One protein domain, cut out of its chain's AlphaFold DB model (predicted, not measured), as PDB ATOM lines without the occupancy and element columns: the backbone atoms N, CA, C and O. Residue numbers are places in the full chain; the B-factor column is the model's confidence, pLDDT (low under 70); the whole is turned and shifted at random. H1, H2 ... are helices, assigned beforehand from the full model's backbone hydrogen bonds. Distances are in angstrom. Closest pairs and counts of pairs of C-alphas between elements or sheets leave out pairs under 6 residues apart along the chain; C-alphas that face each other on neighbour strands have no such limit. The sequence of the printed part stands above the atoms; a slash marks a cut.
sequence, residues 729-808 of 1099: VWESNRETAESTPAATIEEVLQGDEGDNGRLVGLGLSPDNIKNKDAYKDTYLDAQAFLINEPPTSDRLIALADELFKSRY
ATOM      1  N   VAL A 729      17.071 -64.985 -30.119       68.56
ATOM      2  CA  VAL A 729      18.254 -64.151 -30.204       68.56
ATOM      3  C   VAL A 729      17.948 -62.756 -29.709       68.56
ATOM      4  O   VAL A 729      18.826 -61.922 -29.796       68.56
ATOM      5  N   TRP A 730      16.743 -62.470 -29.205       70.88
ATOM      6  CA  TRP A 730      16.364 -61.106 -28.859       70.88
ATOM      7  C   TRP A 730      17.278 -60.507 -27.791       70.88
ATOM      8  O   TRP A 730      17.760 -59.408 -28.011       70.88
ATOM      9  N   GLU A 731      17.597 -61.227 -26.712       66.06
ATOM     10  CA  GLU A 731      18.529 -60.726 -25.686       66.06
ATOM     11  C   GLU A 731      19.924 -60.474 -26.273       66.06
ATOM     12  O   GLU A 731      20.458 -59.378 -26.158       66.06
ATOM     13  N   SER A 732      20.475 -61.438 -27.017       73.75
ATOM     14  CA  SER A 732      21.778 -61.283 -27.685       73.75
ATOM     15  C   SER A 732      21.776 -60.170 -28.748       73.75
ATOM     16  O   SER A 732      22.752 -59.437 -28.932       73.75
ATOM     17  N   ASN A 733      20.656 -59.995 -29.442       77.50
ATOM     18  CA  ASN A 733      20.443 -58.935 -30.413       77.50
ATOM     19  C   ASN A 733      20.241 -57.590 -29.722       77.50
ATOM     20  O   ASN A 733      20.599 -56.579 -30.311       77.50
ATOM     21  N   ARG A 734      19.685 -57.564 -28.508       77.50
ATOM     22  CA  ARG A 734      19.533 -56.371 -27.677       77.50
ATOM     23  C   ARG A 734      20.886 -55.928 -27.154       77.50
ATOM     24  O   ARG A 734      21.219 -54.771 -27.348       77.50
ATOM     25  N   GLU A 735      21.722 -56.841 -26.666       78.69
ATOM     26  CA  GLU A 735      23.132 -56.552 -26.351       78.69
ATOM     27  C   GLU A 735      23.885 -56.014 -27.583       78.69
ATOM     28  O   GLU A 735      24.652 -55.051 -27.514       78.69
ATOM     29  N   THR A 736      23.625 -56.593 -28.760       79.38
ATOM     30  CA  THR A 736      24.186 -56.088 -30.020       79.38
ATOM     31  C   THR A 736      23.616 -54.710 -30.374       79.38
ATOM     32  O   THR A 736      24.361 -53.830 -30.802       79.38
ATOM     33  N   ALA A 737      22.319 -54.474 -30.174       80.81
ATOM     34  CA  ALA A 737      21.671 -53.189 -30.411       80.81
ATOM     35  C   ALA A 737      22.169 -52.116 -29.436       80.81
ATOM     36  O   ALA A 737      22.334 -50.970 -29.840       80.81
ATOM     37  N   GLU A 738      22.498 -52.469 -28.195       82.62
ATOM     38  CA  GLU A 738      23.114 -51.577 -27.208       82.62
ATOM     39  C   GLU A 738      24.501 -51.092 -27.646       82.62
ATOM     40  O   GLU A 738      24.919 -49.994 -27.276       82.62
ATOM     41  N   SER A 739      25.190 -51.855 -28.504       80.69
ATOM     42  CA  SER A 739      26.434 -51.418 -29.148       80.69
ATOM     43  C   SER A 739      26.227 -50.397 -30.280       80.69
ATOM     44  O   SER A 739      27.201 -49.842 -30.800       80.69
ATOM     45  N   THR A 740      24.973 -50.107 -30.653       78.94
ATOM     46  CA  THR A 740      24.643 -49.067 -31.635       78.94
ATOM     47  C   THR A 740      25.160 -47.719 -31.141       78.94
ATOM     48  O   THR A 740      24.883 -47.336 -30.001       78.94
ATOM     49  N   PRO A 741      25.900 -46.961 -31.973       81.56
ATOM     50  CA  PRO A 741      26.454 -45.683 -31.555       81.56
ATOM     51  C   PRO A 741      25.362 -44.760 -31.011       81.56
ATOM     52  O   PRO A 741      24.364 -44.508 -31.684       81.56
ATOM     53  N   ALA A 742      25.572 -44.206 -29.813       72.56
ATOM     54  CA  ALA A 742      24.623 -43.281 -29.187       72.56
ATOM     55  C   ALA A 742      24.250 -42.107 -30.111       72.56
ATOM     56  O   ALA A 742      23.102 -41.679 -30.121       72.56
ATOM     57  N   ALA A 743      25.199 -41.651 -30.940       70.44
ATOM     58  CA  ALA A 743      24.979 -40.623 -31.957       70.44
ATOM     59  C   ALA A 743      23.856 -40.983 -32.945       70.44
ATOM     60  O   ALA A 743      23.087 -40.115 -33.323       70.44
ATOM     61  N   THR A 744      23.714 -42.255 -33.315       76.81
ATOM     62  CA  THR A 744      22.699 -42.711 -34.271       76.81
ATOM     63  C   THR A 744      21.298 -42.730 -33.658       76.81
ATOM     64  O   THR A 744      20.328 -42.388 -34.324       76.81
ATOM     65  N   ILE A 745      21.180 -43.080 -32.375       78.25
ATOM     66  CA  ILE A 745      19.903 -43.003 -31.647       78.25
ATOM     67  C   ILE A 745      19.522 -41.534 -31.426       78.25
ATOM     68  O   ILE A 745      18.369 -41.160 -31.619       78.25
ATOM     69  N   GLU A 746      20.495 -40.691 -31.076       80.06
ATOM     70  CA  GLU A 746      20.301 -39.244 -30.941       80.06
ATOM     71  C   GLU A 746      19.890 -38.586 -32.264       80.06
ATOM     72  O   GLU A 746      18.976 -37.771 -32.259       80.06
ATOM     73  N   GLU A 747      20.472 -38.975 -33.402       79.31
ATOM     74  CA  GLU A 747      20.054 -38.511 -34.735       79.31
ATOM     75  C   GLU A 747      18.586 -38.870 -35.029       79.31
ATOM     76  O   GLU A 747      17.819 -38.024 -35.490       79.31
ATOM     77  N   VAL A 748      18.151 -40.092 -34.695       78.94
ATOM     78  CA  VAL A 748      16.743 -40.513 -34.838       78.94
ATOM     79  C   VAL A 748      15.819 -39.729 -33.897       78.94
ATOM     80  O   VAL A 748      14.713 -39.346 -34.286       78.94
ATOM     81  N   LEU A 749      16.254 -39.469 -32.661       77.38
ATOM     82  CA  LEU A 749      15.498 -38.696 -31.669       77.38
ATOM     83  C   LEU A 749      15.365 -37.215 -32.058       77.38
ATOM     84  O   LEU A 749      14.303 -36.620 -31.850       77.38
ATOM     85  N   GLN A 750      16.429 -36.629 -32.611       72.38
ATOM     86  CA  GLN A 750      16.511 -35.216 -32.985       72.38
ATOM     87  C   GLN A 750      15.797 -34.924 -34.311       72.38
ATOM     88  O   GLN A 750      15.216 -33.847 -34.436       72.38
ATOM     89  N   GLY A 751      15.744 -35.893 -35.235       64.44
ATOM     90  CA  GLY A 751      15.199 -35.700 -36.583       64.44
ATOM     91  C   GLY A 751      16.025 -34.708 -37.415       64.44
ATOM     92  O   GLY A 751      16.908 -34.028 -36.897       64.44
ATOM     93  N   ASP A 752      15.747 -34.602 -38.719       58.81
ATOM     94  CA  ASP A 752      16.298 -33.500 -39.518       58.81
ATOM     95  C   ASP A 752      15.772 -32.173 -38.944       58.81
ATOM     96  O   ASP A 752      14.565 -32.030 -38.758       58.81
ATOM     97  N   GLU A 753      16.655 -31.196 -38.698       49.25
ATOM     98  CA  GLU A 753      16.422 -29.922 -37.972       49.25
ATOM     99  C   GLU A 753      15.197 -29.074 -38.422       49.25
ATOM    100  O   GLU A 753      14.894 -28.044 -37.816       49.25
ATOM    101  N   GLY A 754      14.486 -29.469 -39.483       50.66
ATOM    102  CA  GLY A 754      13.263 -28.839 -39.992       50.66
ATOM    103  C   GLY A 754      11.944 -29.556 -39.665       50.66
ATOM    104  O   GLY A 754      10.899 -28.904 -39.712       50.66
ATOM    105  N   ASP A 755      11.971 -30.841 -39.308       47.19
ATOM    106  CA  ASP A 755      10.806 -31.610 -38.862       47.19
ATOM    107  C   ASP A 755      10.994 -31.901 -37.376       47.19
ATOM    108  O   ASP A 755      11.771 -32.776 -37.013       47.19
ATOM    109  N   ASN A 756      10.312 -31.124 -36.526       54.47
ATOM    110  CA  ASN A 756      10.151 -31.343 -35.085       54.47
ATOM    111  C   ASN A 756      10.487 -32.797 -34.683       54.47
ATOM    112  O   ASN A 756       9.687 -33.682 -34.993       54.47
ATOM    113  N   GLY A 757      11.657 -33.019 -34.060       70.69
ATOM    114  CA  GLY A 757      12.267 -34.344 -33.854       70.69
ATOM    115  C   GLY A 757      11.309 -35.430 -33.371       70.69
ATOM    116  O   GLY A 757      10.248 -35.135 -32.829       70.69
ATOM    117  N   ARG A 758      11.652 -36.712 -33.550       80.44
ATOM    118  CA  ARG A 758      10.699 -37.835 -33.404       80.44
ATOM    119  C   ARG A 758       9.901 -37.816 -32.096       80.44
ATOM    120  O   ARG A 758       8.700 -38.083 -32.116       80.44
ATOM    121  N   LEU A 759      10.533 -37.408 -30.996       79.94
ATOM    122  CA  LEU A 759       9.866 -37.177 -29.710       79.94
ATOM    123  C   LEU A 759       8.739 -36.140 -29.809       79.94
ATOM    124  O   LEU A 759       7.622 -36.399 -29.375       79.94
ATOM    125  N   VAL A 760       8.983 -35.003 -30.455       79.19
ATOM    126  CA  VAL A 760       7.963 -33.980 -30.718       79.19
ATOM    127  C   VAL A 760       6.865 -34.517 -31.639       79.19
ATOM    128  O   VAL A 760       5.691 -34.215 -31.426       79.19
ATOM    129  N   GLY A 761       7.212 -35.358 -32.619       78.00
ATOM    130  CA  GLY A 761       6.242 -36.084 -33.449       78.00
ATOM    131  C   GLY A 761       5.299 -36.989 -32.639       78.00
ATOM    132  O   GLY A 761       4.139 -37.166 -33.012       78.00
ATOM    133  N   LEU A 762       5.770 -37.498 -31.498       76.19
ATOM    134  CA  LEU A 762       4.984 -38.242 -30.510       76.19
ATOM    135  C   LEU A 762       4.287 -37.343 -29.474       76.19
ATOM    136  O   LEU A 762       3.562 -37.852 -28.625       76.19
ATOM    137  N   GLY A 763       4.460 -36.021 -29.543       76.75
ATOM    138  CA  GLY A 763       3.931 -35.071 -28.558       76.75
ATOM    139  C   GLY A 763       4.751 -34.991 -27.268       76.75
ATOM    140  O   GLY A 763       4.272 -34.454 -26.273       76.75
ATOM    141  N   LEU A 764       5.974 -35.519 -27.269       79.31
ATOM    142  CA  LEU A 764       6.875 -35.538 -26.122       79.31
ATOM    143  C   LEU A 764       7.788 -34.319 -26.122       79.31
ATOM    144  O   LEU A 764       8.280 -33.888 -27.167       79.31
ATOM    145  N   SER A 765       8.085 -33.817 -24.924       75.06
ATOM    146  CA  SER A 765       9.153 -32.833 -24.769       75.06
ATOM    147  C   SER A 765      10.513 -33.492 -25.046       75.06
ATOM    148  O   SER A 765      10.851 -34.464 -24.356       75.06
ATOM    149  N   PRO A 766      11.308 -32.984 -26.008       73.81
ATOM    150  CA  PRO A 766      12.642 -33.503 -26.300       73.81
ATOM    151  C   PRO A 766      13.661 -33.140 -25.210       73.81
ATOM    152  O   PRO A 766      14.720 -33.759 -25.126       73.81
ATOM    153  N   ASP A 767      13.346 -32.176 -24.344       74.81
ATOM    154  CA  ASP A 767      14.212 -31.768 -23.233       74.81
ATOM    155  C   ASP A 767      14.049 -32.670 -22.000       74.81
ATOM    156  O   ASP A 767      14.861 -32.627 -21.077       74.81
ATOM    157  N   ASN A 768      13.017 -33.518 -21.977       77.12
ATOM    158  CA  ASN A 768      12.791 -34.443 -20.879       77.12
ATOM    159  C   ASN A 768      13.643 -35.711 -21.060       77.12
ATOM    160  O   ASN A 768      13.364 -36.549 -21.917       77.12
ATOM    161  N   ILE A 769      14.660 -35.860 -20.208       76.25
ATOM    162  CA  ILE A 769      15.581 -37.008 -20.209       76.25
ATOM    163  C   ILE A 769      14.822 -38.335 -20.063       76.25
ATOM    164  O   ILE A 769      15.117 -39.276 -20.791       76.25
ATOM    165  N   LYS A 770      13.769 -38.394 -19.234       78.88
ATOM    166  CA  LYS A 770      12.969 -39.621 -19.075       78.88
ATOM    167  C   LYS A 770      12.284 -40.039 -20.378       78.88
ATOM    168  O   LYS A 770      12.219 -41.225 -20.676       78.88
ATOM    169  N   ASN A 771      11.803 -39.073 -21.165       82.69
ATOM    170  CA  ASN A 771      11.184 -39.356 -22.463       82.69
ATOM    171  C   ASN A 771      12.213 -39.921 -23.454       82.69
ATOM    172  O   ASN A 771      11.903 -40.852 -24.194       82.69
ATOM    173  N   LYS A 772      13.431 -39.364 -23.453       83.94
ATOM    174  CA  LYS A 772      14.550 -39.831 -24.283       83.94
ATOM    175  C   LYS A 772      14.971 -41.248 -23.919       83.94
ATOM    176  O   LYS A 772      15.056 -42.087 -24.810       83.94
ATOM    177  N   ASP A 773      15.180 -41.515 -22.633       84.06
ATOM    178  CA  ASP A 773      15.624 -42.824 -22.147       84.06
ATOM    179  C   ASP A 773      14.578 -43.908 -22.421       84.06
ATOM    180  O   ASP A 773      14.910 -44.960 -22.962       84.06
ATOM    181  N   ALA A 774      13.302 -43.626 -22.146       84.12
ATOM    182  CA  ALA A 774      12.213 -44.557 -22.424       84.12
ATOM    183  C   ALA A 774      12.058 -44.849 -23.922       84.12
ATOM    184  O   ALA A 774      11.866 -45.997 -24.320       84.12
ATOM    185  N   TYR A 775      12.166 -43.825 -24.777       87.12
ATOM    186  CA  TYR A 775      12.089 -44.045 -26.219       87.12
ATOM    187  C   TYR A 775      13.303 -44.822 -26.724       87.12
ATOM    188  O   TYR A 775      13.145 -45.764 -27.499       87.12
ATOM    189  N   LYS A 776      14.503 -44.480 -26.244       87.75
ATOM    190  CA  LYS A 776      15.737 -45.210 -26.538       87.75
ATOM    191  C   LYS A 776      15.607 -46.689 -26.181       87.75
ATOM    192  O   LYS A 776      15.981 -47.516 -27.002       87.75
ATOM    193  N   ASP A 777      15.047 -47.018 -25.022       83.44
ATOM    194  CA  ASP A 777      14.825 -48.408 -24.612       83.44
ATOM    195  C   ASP A 777      13.925 -49.156 -25.607       83.44
ATOM    196  O   ASP A 777      14.297 -50.193 -26.156       83.44
ATOM    197  N   THR A 778      12.780 -48.568 -25.965       82.38
ATOM    198  CA  THR A 778      11.866 -49.171 -26.953       82.38
ATOM    199  C   THR A 778      12.440 -49.234 -28.366       82.38
ATOM    200  O   THR A 778      12.080 -50.112 -29.150       82.38
ATOM    201  N   TYR A 779      13.353 -48.324 -28.697       86.31
ATOM    202  CA  TYR A 779      14.072 -48.319 -29.959       86.31
ATOM    203  C   TYR A 779      15.131 -49.426 -30.007       86.31
ATOM    204  O   TYR A 779      15.225 -50.129 -31.011       86.31
ATOM    205  N   LEU A 780      15.887 -49.623 -28.924       82.62
ATOM    206  CA  LEU A 780      16.830 -50.735 -28.792       82.62
ATOM    207  C   LEU A 780      16.103 -52.076 -28.880       82.62
ATOM    208  O   LEU A 780      16.561 -52.971 -29.584       82.62
ATOM    209  N   ASP A 781      14.919 -52.179 -28.278       77.75
ATOM    210  CA  ASP A 781      14.065 -53.356 -28.414       77.75
ATOM    211  C   ASP A 781      13.608 -53.569 -29.852       77.75
ATOM    212  O   ASP A 781      13.730 -54.673 -30.385       77.75
ATOM    213  N   ALA A 782      13.136 -52.513 -30.516       76.12
ATOM    214  CA  ALA A 782      12.785 -52.571 -31.929       76.12
ATOM    215  C   ALA A 782      13.978 -53.018 -32.792       76.12
ATOM    216  O   ALA A 782      13.798 -53.793 -33.732       76.12
ATOM    217  N   GLN A 783      15.192 -52.573 -32.462       80.69
ATOM    218  CA  GLN A 783      16.415 -52.898 -33.194       80.69
ATOM    219  C   GLN A 783      16.876 -54.326 -32.921       80.69
ATOM    220  O   GLN A 783      17.298 -55.015 -33.846       80.69
ATOM    221  N   ALA A 784      16.709 -54.812 -31.694       75.75
ATOM    222  CA  ALA A 784      16.927 -56.208 -31.346       75.75
ATOM    223  C   ALA A 784      15.996 -57.135 -32.147       75.75
ATOM    224  O   ALA A 784      16.406 -58.198 -32.626       75.75
ATOM    225  N   PHE A 785      14.748 -56.701 -32.357       68.56
ATOM    226  CA  PHE A 785      13.799 -57.404 -33.217       68.56
ATOM    227  C   PHE A 785      14.145 -57.285 -34.702       68.56
ATOM    228  O   PHE A 785      13.977 -58.248 -35.445       68.56
ATOM    229  N   LEU A 786      14.640 -56.137 -35.154       73.81
ATOM    230  CA  LEU A 786      14.938 -55.853 -36.555       73.81
ATOM    231  C   LEU A 786      16.447 -55.704 -36.795       73.81
ATOM    232  O   LEU A 786      16.878 -54.758 -37.442       73.81
ATOM    233  N   ILE A 787      17.254 -56.661 -36.326       75.94
ATOM    234  CA  ILE A 787      18.728 -56.534 -36.279       75.94
ATOM    235  C   ILE A 787      19.402 -56.234 -37.629       75.94
ATOM    236  O   ILE A 787      20.474 -55.637 -37.679       75.94
ATOM    237  N   ASN A 788      18.777 -56.644 -38.734       75.31
ATOM    238  CA  ASN A 788      19.298 -56.416 -40.084       75.31
ATOM    239  C   ASN A 788      18.797 -55.111 -40.719       75.31
ATOM    240  O   ASN A 788      19.240 -54.763 -41.815       75.31
ATOM    241  N   GLU A 789      17.842 -54.423 -40.094       78.19
ATOM    242  CA  GLU A 789      17.373 -53.127 -40.574       78.19
ATOM    243  C   GLU A 789      18.403 -52.047 -40.212       78.19
ATOM    244  O   GLU A 789      18.937 -52.039 -39.100       78.19
ATOM    245  N   PRO A 790      18.693 -51.111 -41.132       83.00
ATOM    246  CA  PRO A 790      19.480 -49.934 -40.800       83.00
ATOM    247  C   PRO A 790      18.855 -49.189 -39.607       83.00
ATOM    248  O   PRO A 790      17.628 -49.081 -39.555       83.00
ATOM    249  N   PRO A 791      19.657 -48.590 -38.708       80.75
ATOM    250  CA  PRO A 791      19.142 -47.787 -37.594       80.75
ATOM    251  C   PRO A 791      18.173 -46.671 -38.043       80.75
ATOM    252  O   PRO A 791      17.209 -46.325 -37.377       80.75
ATOM    253  N   THR A 792      18.360 -46.130 -39.241       81.88
ATOM    254  CA  THR A 792      17.501 -45.070 -39.785       81.88
ATOM    255  C   THR A 792      16.306 -45.589 -40.594       81.88
ATOM    256  O   THR A 792      15.637 -44.809 -41.263       81.88
ATOM    257  N   SER A 793      16.030 -46.898 -40.581       82.06
ATOM    258  CA  SER A 793      14.922 -47.499 -41.332       82.06
ATOM    259  C   SER A 793      13.565 -47.030 -40.798       82.06
ATOM    260  O   SER A 793      13.271 -47.190 -39.613       82.06
ATOM    261  N   ASP A 794      12.688 -46.543 -41.686       77.06
ATOM    262  CA  ASP A 794      11.306 -46.154 -41.352       77.06
ATOM    263  C   ASP A 794      10.555 -47.270 -40.617       77.06
ATOM    264  O   ASP A 794       9.736 -47.020 -39.731       77.06
ATOM    265  N   ARG A 795      10.854 -48.525 -40.966       70.75
ATOM    266  CA  ARG A 795      10.244 -49.702 -40.353       70.75
ATOM    267  C   ARG A 795      10.673 -49.881 -38.899       70.75
ATOM    268  O   ARG A 795       9.839 -50.212 -38.058       70.75
ATOM    269  N   LEU A 796      11.958 -49.670 -38.616       77.25
ATOM    270  CA  LEU A 796      12.508 -49.739 -37.267       77.25
ATOM    271  C   LEU A 796      11.912 -48.636 -36.389       77.25
ATOM    272  O   LEU A 796      11.418 -48.910 -35.297       77.25
ATOM    273  N   ILE A 797      11.877 -47.413 -36.914       81.69
ATOM    274  CA  ILE A 797      11.318 -46.247 -36.225       81.69
ATOM    275  C   ILE A 797       9.809 -46.425 -35.978       81.69
ATOM    276  O   ILE A 797       9.311 -46.085 -34.907       81.69
ATOM    277  N   ALA A 798       9.060 -46.981 -36.934       75.81
ATOM    278  CA  ALA A 798       7.639 -47.275 -36.748       75.81
ATOM    279  C   ALA A 798       7.397 -48.339 -35.663       75.81
ATOM    280  O   ALA A 798       6.460 -48.206 -34.880       75.81
ATOM    281  N   LEU A 799       8.240 -49.375 -35.588       72.81
ATOM    282  CA  LEU A 799       8.149 -50.379 -34.527       72.81
ATOM    283  C   LEU A 799       8.480 -49.780 -33.154       72.81
ATOM    284  O   LEU A 799       7.750 -50.039 -32.200       72.81
ATOM    285  N   ALA A 800       9.526 -48.956 -33.065       79.88
ATOM    286  CA  ALA A 800       9.893 -48.255 -31.837       79.88
ATOM    287  C   ALA A 800       8.741 -47.373 -31.322       79.88
ATOM    288  O   ALA A 800       8.371 -47.472 -30.157       79.88
ATOM    289  N   ASP A 801       8.097 -46.593 -32.197       80.31
ATOM    290  CA  ASP A 801       6.910 -45.792 -31.864       80.31
ATOM    291  C   ASP A 801       5.753 -46.619 -31.285       80.31
ATOM    292  O   ASP A 801       5.076 -46.185 -30.349       80.31
ATOM    293  N   GLU A 802       5.471 -47.779 -31.880       71.25
ATOM    294  CA  GLU A 802       4.376 -48.648 -31.440       71.25
ATOM    295  C   GLU A 802       4.703 -49.321 -30.101       71.25
ATOM    296  O   GLU A 802       3.849 -49.352 -29.214       71.25
ATOM    297  N   LEU A 803       5.944 -49.788 -29.914       69.94
ATOM    298  CA  LEU A 803       6.427 -50.300 -28.625       69.94
ATOM    299  C   LEU A 803       6.388 -49.213 -27.545       69.94
ATOM    300  O   LEU A 803       5.980 -49.463 -26.412       69.94
ATOM    301  N   PHE A 804       6.736 -47.981 -27.905       80.50
ATOM    302  CA  PHE A 804       6.655 -46.844 -27.004       80.50
ATOM    303  C   PHE A 804       5.221 -46.561 -26.560       80.50
ATOM    304  O   PHE A 804       4.947 -46.476 -25.366       80.50
ATOM    305  N   LYS A 805       4.267 -46.477 -27.493       73.88
ATOM    306  CA  LYS A 805       2.853 -46.219 -27.165       73.88
ATOM    307  C   LYS A 805       2.179 -47.378 -26.435       73.88
ATOM    308  O   LYS A 805       1.185 -47.155 -25.736       73.88
ATOM    309  N   SER A 806       2.654 -48.609 -26.612       63.31
ATOM    310  CA  SER A 806       2.106 -49.765 -25.900       63.31
ATOM    311  C   SER A 806       2.563 -49.798 -24.441       63.31
ATOM    312  O   SER A 806       1.741 -50.079 -23.570       63.31
ATOM    313  N   ARG A 807       3.822 -49.432 -24.169       70.94
ATOM    314  CA  ARG A 807       4.392 -49.384 -22.813       70.94
ATOM    315  C   ARG A 807       4.073 -48.101 -22.059       70.94
ATOM    316  O   ARG A 807       3.861 -48.148 -20.851       70.94
ATOM    317  N   TYR A 808       3.992 -46.970 -22.753       79.00
ATOM    318  CA  TYR A 808       3.859 -45.653 -22.135       79.00
ATOM    319  C   TYR A 808       2.583 -44.929 -22.561       79.00
ATOM    320  O   TYR A 808       2.161 -44.946 -23.720       79.00
TER     321      TYR A 808
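What this domain is: This is residues 729 to 808 of the 1099 residues of an uncharacterized protein of Planctomycetaceae bacterium (UniProt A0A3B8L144). Long helix H4 runs through the middle, H5 crosses it, and H1 packs on its residues 780 to 785; H2 and tiny H3 make a corner near the rest of H4. The 80 printed residues hold five named helices, H1 to H5 in chain order, and no named strand: all helix. The whole is compact, radius of gyration of the C-alphas 11.8 A, spanning 34 by 24 by 20 A.

Where its parts are: H4, residues 769 to 785, measures 24.3 A from C-alpha 769 at (15.581, -37.008, -20.209). H5, residues 794 to 807, measures 20.0 A, ending at C-alpha 807 at (4.392, -49.384, -22.813). H1 is residues 730 to 738, H2 742 to 750, H3 758 to 761.

How they stand to each other: H4 and H5 touch, closest C-alphas Tyr 779 and Ala 800, 4.6 A, at a steep tilt of 60 degrees, opposite ways. H1 touches H4's residues 780 to 785 alone, closest C-alphas Arg 734 and Ala 784, 4.5 A. H2 is close to H4 but not clearly touching, closest C-alphas Ile 745 and Lys 776, 7.0 A. H2 and H3 touch only at the corner, closest C-alphas Leu 749 and Arg 758, 5.2 A. In H1, H2, H4 and H5 every O i to N i+4 pair is within hydrogen-bond range; H3 is too short for one.

The domain as a whole: The farthest C-alphas, Val 729 and Gly 754, are 37.0 A apart. The printed part has no cut and no long link. Residues 751 to 756 are among those under pLDDT 70.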